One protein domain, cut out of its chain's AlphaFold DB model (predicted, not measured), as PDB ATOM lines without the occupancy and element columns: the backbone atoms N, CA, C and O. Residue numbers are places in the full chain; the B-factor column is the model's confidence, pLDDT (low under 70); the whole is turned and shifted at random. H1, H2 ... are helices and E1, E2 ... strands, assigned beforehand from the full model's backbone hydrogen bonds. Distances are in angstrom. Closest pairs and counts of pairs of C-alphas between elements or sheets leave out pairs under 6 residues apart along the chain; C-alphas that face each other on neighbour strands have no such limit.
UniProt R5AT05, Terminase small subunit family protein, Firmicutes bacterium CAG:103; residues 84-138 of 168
ATOM      1  N   GLU A  84     -22.119 -44.241   0.051       93.62
ATOM      2  CA  GLU A  84     -22.345 -42.940   0.690       93.62
ATOM      3  C   GLU A  84     -23.835 -42.583   0.709       93.62
ATOM      4  O   GLU A  84     -24.360 -42.163   1.740       93.62
ATOM      5  N   TRP A  85     -24.539 -42.801  -0.408       95.81
ATOM      6  CA  TRP A  85     -25.984 -42.593  -0.472       95.81
ATOM      7  C   TRP A  85     -26.728 -43.508   0.508       95.81
ATOM      8  O   TRP A  85     -27.564 -43.026   1.270       95.81
ATOM      9  N   VAL A  86     -26.382 -44.800   0.562       95.88
ATOM     10  CA  VAL A  86     -26.978 -45.748   1.521       95.88
ATOM     11  C   VAL A  86     -26.721 -45.300   2.963       95.88
ATOM     12  O   VAL A  86     -27.641 -45.334   3.778       95.88
ATOM     13  N   GLY A  87     -25.509 -44.835   3.276       95.81
ATOM     14  CA  GLY A  87     -25.176 -44.281   4.592       95.81
ATOM     15  C   GLY A  87     -26.049 -43.082   4.967       95.81
ATOM     16  O   GLY A  87     -26.602 -43.043   6.067       95.81
ATOM     17  N   ASN A  88     -26.251 -42.149   4.034       97.00
ATOM     18  CA  ASN A  88     -27.129 -40.996   4.244       97.00
ATOM     19  C   ASN A  88     -28.586 -41.414   4.473       97.00
ATOM     20  O   ASN A  88     -29.250 -40.869   5.352       97.00
ATOM     21  N   GLN A  89     -29.080 -42.401   3.725       97.75
ATOM     22  CA  GLN A  89     -30.440 -42.915   3.906       97.75
ATOM     23  C   GLN A  89     -30.618 -43.644   5.244       97.75
ATOM     24  O   GLN A  89     -31.654 -43.498   5.886       97.75
ATOM     25  N   LEU A  90     -29.605 -44.375   5.717       98.00
ATOM     26  CA  LEU A  90     -29.632 -44.968   7.057       98.00
ATOM     27  C   LEU A  90     -29.669 -43.895   8.153       98.00
ATOM     28  O   LEU A  90     -30.400 -44.056   9.130       98.00
ATOM     29  N   LEU A  91     -28.929 -42.795   7.985       97.38
ATOM     30  CA  LEU A  91     -28.969 -41.664   8.914       97.38
ATOM     31  C   LEU A  91     -30.339 -40.971   8.915       97.38
ATOM     32  O   LEU A  91     -30.856 -40.625   9.975       97.38
ATOM     33  N   GLU A  92     -30.952 -40.801   7.745       97.81
ATOM     34  CA  GLU A  92     -32.304 -40.252   7.626       97.81
ATOM     35  C   GLU A  92     -33.336 -41.129   8.351       97.81
ATOM     36  O   GLU A  92     -34.135 -40.624   9.138       97.81
ATOM     37  N   VAL A  93     -33.278 -42.450   8.154       97.62
ATOM     38  CA  VAL A  93     -34.140 -43.406   8.867       97.62
ATOM     39  C   VAL A  93     -33.912 -43.331  10.374       97.62
ATOM     40  O   VAL A  93     -34.883 -43.284  11.125       97.62
ATOM     41  N   TYR A  94     -32.655 -43.270  10.822       97.75
ATOM     42  CA  TYR A  94     -32.334 -43.084  12.236       97.75
ATOM     43  C   TYR A  94     -33.002 -41.825  12.802       97.75
ATOM     44  O   TYR A  94     -33.696 -41.915  13.812       97.75
ATOM     45  N   ASN A  95     -32.852 -40.679  12.130       96.56
ATOM     46  CA  ASN A  95     -33.439 -39.417  12.583       96.56
ATOM     47  C   ASN A  95     -34.964 -39.515  12.707       96.56
ATOM     48  O   ASN A  95     -35.514 -39.089  13.716       96.56
ATOM     49  N   ARG A  96     -35.632 -40.144  11.732       96.00
ATOM     50  CA  ARG A  96     -37.089 -40.353  11.759       96.00
ATOM     51  C   ARG A  96     -37.530 -41.293  12.876       96.00
ATOM     52  O   ARG A  96     -38.543 -41.048  13.518       96.00
ATOM     53  N   CYS A  97     -36.770 -42.351  13.145       95.62
ATOM     54  CA  CYS A  97     -37.045 -43.243  14.274       95.62
ATOM     55  C   CYS A  97     -36.871 -42.544  15.631       95.62
ATOM     56  O   CYS A  97     -37.509 -42.954  16.596       95.62
ATOM     57  N   MET A  98     -36.022 -41.516  15.707       95.75
ATOM     58  CA  MET A  98     -35.786 -40.715  16.913       95.75
ATOM     59  C   MET A  98     -36.773 -39.547  17.081       95.75
ATOM     60  O   MET A  98     -36.688 -38.835  18.082       95.75
ATOM     61  N   GLU A  99     -37.696 -39.331  16.137       94.94
ATOM     62  CA  GLU A  99     -38.754 -38.327  16.286       94.94
ATOM     63  C   GLU A  99     -39.636 -38.657  17.497       94.94
ATOM     64  O   GLU A  99     -40.035 -39.803  17.713       94.94
ATOM     65  N   ALA A 100     -39.938 -37.635  18.300       90.25
ATOM     66  CA  ALA A 100     -40.742 -37.797  19.501       90.25
ATOM     67  C   ALA A 100     -42.213 -38.033  19.131       90.25
ATOM     68  O   ALA A 100     -42.863 -37.181  18.521       90.25
ATOM     69  N   VAL A 101     -42.748 -39.176  19.551       88.69
ATOM     70  CA  VAL A 101     -44.159 -39.543  19.413       88.69
ATOM     71  C   VAL A 101     -44.766 -39.580  20.814       88.69
ATOM     72  O   VAL A 101     -44.202 -40.244  21.682       88.69
ATOM     73  N   PRO A 102     -45.883 -38.885  21.086       93.38
ATOM     74  CA  PRO A 102     -46.486 -38.918  22.413       93.38
ATOM     75  C   PRO A 102     -46.889 -40.353  22.757       93.38
ATOM     76  O   PRO A 102     -47.491 -41.054  21.935       93.38
ATOM     77  N   HIS A 103     -46.546 -40.799  23.962       93.56
ATOM     78  CA  HIS A 103     -47.107 -42.036  24.478       93.56
ATOM     79  C   HIS A 103     -48.575 -41.794  24.814       93.56
ATOM     80  O   HIS A 103     -48.934 -40.751  25.361       93.56
ATOM     81  N   LEU A 104     -49.426 -42.742  24.431       94.31
ATOM     82  CA  LEU A 104     -50.855 -42.649  24.665       94.31
ATOM     83  C   LEU A 104     -51.260 -43.677  25.711       94.31
ATOM     84  O   LEU A 104     -50.919 -44.855  25.591       94.31
ATOM     85  N   GLU A 105     -52.050 -43.239  26.678       94.62
ATOM     86  CA  GLU A 105     -52.733 -44.102  27.629       94.62
ATOM     87  C   GLU A 105     -54.240 -44.072  27.351       94.62
ATOM     88  O   GLU A 105     -54.782 -43.105  26.811       94.62
ATOM     89  N   TRP A 106     -54.929 -45.171  27.653       96.31
ATOM     90  CA  TRP A 106     -56.378 -45.234  27.508       96.31
ATOM     91  C   TRP A 106     -57.063 -44.537  28.685       96.31
ATOM     92  O   TRP A 106     -57.075 -45.065  29.802       96.31
ATOM     93  N   ASP A 107     -57.702 -43.400  28.419       95.00
ATOM     94  CA  ASP A 107     -58.544 -42.704  29.386       95.00
ATOM     95  C   ASP A 107     -59.946 -43.332  29.415       95.00
ATOM     96  O   ASP A 107     -60.618 -43.497  28.390       95.00
ATOM     97  N   ARG A 108     -60.400 -43.727  30.611       94.38
ATOM     98  CA  ARG A 108     -61.698 -44.395  30.798       94.38
ATOM     99  C   ARG A 108     -62.879 -43.427  30.809       94.38
ATOM    100  O   ARG A 108     -63.971 -43.851  30.419       94.38
ATOM    101  N   ASP A 109     -62.664 -42.191  31.243       94.56
ATOM    102  CA  ASP A 109     -63.694 -41.158  31.331       94.56
ATOM    103  C   ASP A 109     -63.944 -40.555  29.943       94.56
ATOM    104  O   ASP A 109     -65.091 -40.483  29.493       94.56
ATOM    105  N   GLU A 110     -62.870 -40.242  29.213       90.12
ATOM    106  CA  GLU A 110     -62.934 -39.747  27.833       90.12
ATOM    107  C   GLU A 110     -63.165 -40.862  26.800       90.12
ATOM    108  O   GLU A 110     -63.581 -40.591  25.670       90.12
ATOM    109  N   LYS A 111     -62.943 -42.131  27.181       94.62
ATOM    110  CA  LYS A 111     -63.029 -43.317  26.304       94.62
ATOM    111  C   LYS A 111     -62.189 -43.158  25.032       94.62
ATOM    112  O   LYS A 111     -62.635 -43.508  23.934       94.62
ATOM    113  N   ALA A 112     -60.983 -42.629  25.191       95.31
ATOM    114  CA  ALA A 112     -60.066 -42.325  24.104       95.31
ATOM    115  C   ALA A 112     -58.610 -42.582  24.517       95.31
ATOM    116  O   ALA A 112     -58.280 -42.661  25.697       95.31
ATOM    117  N   TRP A 113     -57.732 -42.712  23.522       94.88
ATOM    118  CA  TRP A 113     -56.285 -42.725  23.733       94.88
ATOM    119  C   TRP A 113     -55.791 -41.285  23.837       94.88
ATOM    120  O   TRP A 113     -55.858 -40.548  22.850       94.88
ATOM    121  N   VAL A 114     -55.304 -40.897  25.011       95.69
ATOM    122  CA  VAL A 114     -54.855 -39.531  25.298       95.69
ATOM    123  C   VAL A 114     -53.370 -39.520  25.658       95.69
ATOM    124  O   VAL A 114     -52.870 -40.502  26.208       95.69
ATOM    125  N   PRO A 115     -52.631 -38.445  25.340       95.81
ATOM    126  CA  PRO A 115     -51.241 -38.318  25.757       95.81
ATOM    127  C   PRO A 115     -51.105 -38.317  27.283       95.81
ATOM    128  O   PRO A 115     -51.754 -37.521  27.956       95.81
ATOM    129  N   ASP A 116     -50.209 -39.145  27.819       93.12
ATOM    130  CA  ASP A 116     -49.949 -39.243  29.268       93.12
ATOM    131  C   ASP A 116     -48.881 -38.243  29.770       93.12
ATOM    132  O   ASP A 116     -48.500 -38.236  30.940       93.12
ATOM    133  N   GLY A 117     -48.379 -37.386  28.873       92.44
ATOM    134  CA  GLY A 117     -47.309 -36.421  29.142       92.44
ATOM    135  C   GLY A 117     -45.895 -36.964  28.913       92.44
ATOM    136  O   GLY A 117     -44.928 -36.205  29.030       92.44
ATOM    137  N   THR A 118     -45.761 -38.238  28.541       93.56
ATOM    138  CA  THR A 118     -44.487 -38.865  28.178       93.56
ATOM    139  C   THR A 118     -44.354 -39.050  26.665       93.56
ATOM    140  O   THR A 118     -45.315 -38.970  25.896       93.56
ATOM    141  N   TRP A 119     -43.116 -39.242  26.213       93.69
ATOM    142  CA  TRP A 119     -42.768 -39.336  24.799       93.69
ATOM    143  C   TRP A 119     -41.994 -40.621  24.536       93.69
ATOM    144  O   TRP A 119     -41.085 -40.977  25.284       93.69
ATOM    145  N   ASN A 120     -42.335 -41.274  23.434       92.69
ATOM    146  CA  ASN A 120     -41.689 -42.462  22.907       92.69
ATOM    147  C   ASN A 120     -40.985 -42.162  21.581       92.69
ATOM    148  O   ASN A 120     -41.220 -41.142  20.938       92.69
ATOM    149  N   PHE A 121     -40.143 -43.101  21.162       95.12
ATOM    150  CA  PHE A 121     -39.508 -43.131  19.849       95.12
ATOM    151  C   PHE A 121     -39.288 -44.593  19.426       95.12
ATOM    152  O   PHE A 121     -39.358 -45.509  20.254       95.12
ATOM    153  N   ASP A 122     -39.005 -44.839  18.146       94.69
ATOM    154  CA  ASP A 122     -38.716 -46.184  17.640       94.69
ATOM    155  C   ASP A 122     -37.255 -46.577  17.914       94.69
ATOM    156  O   ASP A 122     -36.376 -46.531  17.047       94.69
ATOM    157  N   ALA A 123     -36.995 -47.016  19.146       94.56
ATOM    158  CA  ALA A 123     -35.671 -47.474  19.558       94.56
ATOM    159  C   ALA A 123     -35.153 -48.643  18.709       94.56
ATOM    160  O   ALA A 123     -33.953 -48.735  18.439       94.56
ATOM    161  N   LYS A 124     -36.040 -49.537  18.253       96.19
ATOM    162  CA  LYS A 124     -35.642 -50.704  17.462       96.19
ATOM    163  C   LYS A 124     -35.195 -50.282  16.064       96.19
ATOM    164  O   LYS A 124     -34.147 -50.745  15.610       96.19
ATOM    165  N   GLY A 125     -35.955 -49.431  15.381       95.44
ATOM    166  CA  GLY A 125     -35.571 -48.884  14.080       95.44
ATOM    167  C   GLY A 125     -34.255 -48.109  14.154       95.44
ATOM    168  O   GLY A 125     -33.338 -48.380  13.373       95.44
ATOM    169  N   ALA A 126     -34.105 -47.259  15.176       96.62
ATOM    170  CA  ALA A 126     -32.886 -46.492  15.416       96.62
ATOM    171  C   ALA A 126     -31.651 -47.391  15.626       96.62
ATOM    172  O   ALA A 126     -30.620 -47.197  14.975       96.62
ATOM    173  N   LEU A 127     -31.756 -48.418  16.477       97.06
ATOM    174  CA  LEU A 127     -30.663 -49.367  16.722       97.06
ATOM    175  C   LEU A 127     -30.292 -50.171  15.470       97.06
ATOM    176  O   LEU A 127     -29.110 -50.421  15.238       97.06
ATOM    177  N   ASN A 128     -31.269 -50.553  14.641       97.00
ATOM    178  CA  ASN A 128     -30.990 -51.253  13.384       97.00
ATOM    179  C   ASN A 128     -30.223 -50.368  12.393       97.00
ATOM    180  O   ASN A 128     -29.254 -50.834  11.790       97.00
ATOM    181  N   ALA A 129     -30.624 -49.100  12.245       97.25
ATOM    182  CA  ALA A 129     -29.928 -48.148  11.383       97.25
ATOM    183  C   ALA A 129     -28.473 -47.940  11.839       97.25
ATOM    184  O   ALA A 129     -27.545 -48.115  11.045       97.25
ATOM    185  N   LEU A 130     -28.262 -47.679  13.134       96.50
ATOM    186  CA  LEU A 130     -26.922 -47.537  13.716       96.50
ATOM    187  C   LEU A 130     -26.086 -48.819  13.589       96.50
ATOM    188  O   LEU A 130     -24.900 -48.750  13.271       96.50
ATOM    189  N   GLY A 131     -26.703 -49.987  13.781       96.00
ATOM    190  CA  GLY A 131     -26.052 -51.282  13.599       96.00
ATOM    191  C   GLY A 131     -25.528 -51.465  12.175       96.00
ATOM    192  O   GLY A 131     -24.375 -51.837  11.979       96.00
ATOM    193  N   LYS A 132     -26.332 -51.127  11.162       96.38
ATOM    194  CA  LYS A 132     -25.925 -51.227   9.749       96.38
ATOM    195  C   LYS A 132     -24.817 -50.235   9.390       96.38
ATOM    196  O   LYS A 132     -23.891 -50.598   8.665       96.38
ATOM    197  N   ILE A 133     -24.864 -49.022   9.942       95.31
ATOM    198  CA  ILE A 133     -23.791 -48.030   9.785       95.31
ATOM    199  C   ILE A 133     -22.488 -48.565  10.397       95.31
ATOM    200  O   ILE A 133     -21.473 -48.639   9.702       95.31
ATOM    201  N   GLY A 134     -22.517 -49.017  11.653       94.62
ATOM    202  CA  GLY A 134     -21.323 -49.527  12.330       94.62
ATOM    203  C   GLY A 134     -20.763 -50.815  11.712       94.62
ATOM    204  O   GLY A 134     -19.545 -50.970  11.632       94.62
ATOM    205  N   GLU A 135     -21.619 -51.710  11.200       93.56
ATOM    206  CA  GLU A 135     -21.200 -52.885  10.417       93.56
ATOM    207  C   GLU A 135     -20.396 -52.469   9.177       93.56
ATOM    208  O   GLU A 135     -19.341 -53.048   8.917       93.56
ATOM    209  N   SER A 136     -20.845 -51.442   8.442       90.62
ATOM    210  CA  SER A 136     -20.157 -50.973   7.227       90.62
ATOM    211  C   SER A 136     -18.788 -50.341   7.505       90.62
ATOM    212  O   SER A 136     -17.889 -50.418   6.671       90.62
ATOM    213  N   MET A 137     -18.607 -49.780   8.703       90.62
ATOM    214  CA  MET A 137     -17.340 -49.224   9.189       90.62
ATOM    215  C   MET A 137     -16.442 -50.275   9.866       90.62
ATOM    216  O   MET A 137     -15.359 -49.940  10.342       90.62
ATOM    217  N   GLY A 138     -16.884 -51.534   9.959       90.56
ATOM    218  CA  GLY A 138     -16.142 -52.593  10.646       90.56
ATOM    219  C   GLY A 138     -16.033 -52.397  12.165       90.56
ATOM    220  O   GLY A 138     -15.126 -52.943  12.789       90.56
TER     221      GLY A 138
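This is residues 84 to 138 of the 168 residues of the protein "Terminase small subunit family protein" of Firmicutes bacterium CAG:103 (UniProt R5AT05). A long thin rod: two helices, H1 and H2, lie side by side and run opposite ways at one end, and a twisted two-stranded hairpin, E1 and E2, sticks out beyond them and makes the other end. The printed part has 55 residues, with two named helices and two named strands in the order H1, E1, E2, H2. The two strands make an antiparallel sheet of order E1 - E2, and the class is mixed, helices and strands. The whole is extended, with a radius of gyration of the C-alphas of 16.0 A and spans of 52 by 17 by 14 A.

H1, residues 84 to 97, begins at C-alpha 84 at (-22.345, -42.940, 0.690) and is 20.0 A long from first to last C-alpha. E1, residues 101 to 107, is 17.8 A long and ends at C-alpha 107 at (-58.544, -42.704, 29.386). E2, residues 112 to 120, is 18.4 A long and bends by 91 degrees at residue 117. H2, residues 123 to 136, is 20.1 A long and ends at C-alpha 136 at (-20.157, -50.973, 7.227).

H1 and H2 touch, and their closest C-alphas, those of Tyr 94 and Ala 126, are 4.7 A apart. Their lines stand at a shallow tilt of 18 degrees, opposite ways. In H1 and H2 every O i to N i+4 pair is within hydrogen-bond range. E1 and E2 form a hairpin, antiparallel at 142 degrees between their directions. N 101 and O 120, 2.9 A apart, and N 114 and O 105, 2.9 A apart, are within hydrogen-bond range. H1 and E2 are apart, and so are E1 and H2.

The C-alphas of Asp 109 and Gly 138, the two farthest apart, are 53.1 A from each other. The three links, H1 to E1, E1 to E2 and E2 to H2, are tight. The printed part has no cut. Its mean pLDDT is 94.9, and no printed residue is under 70.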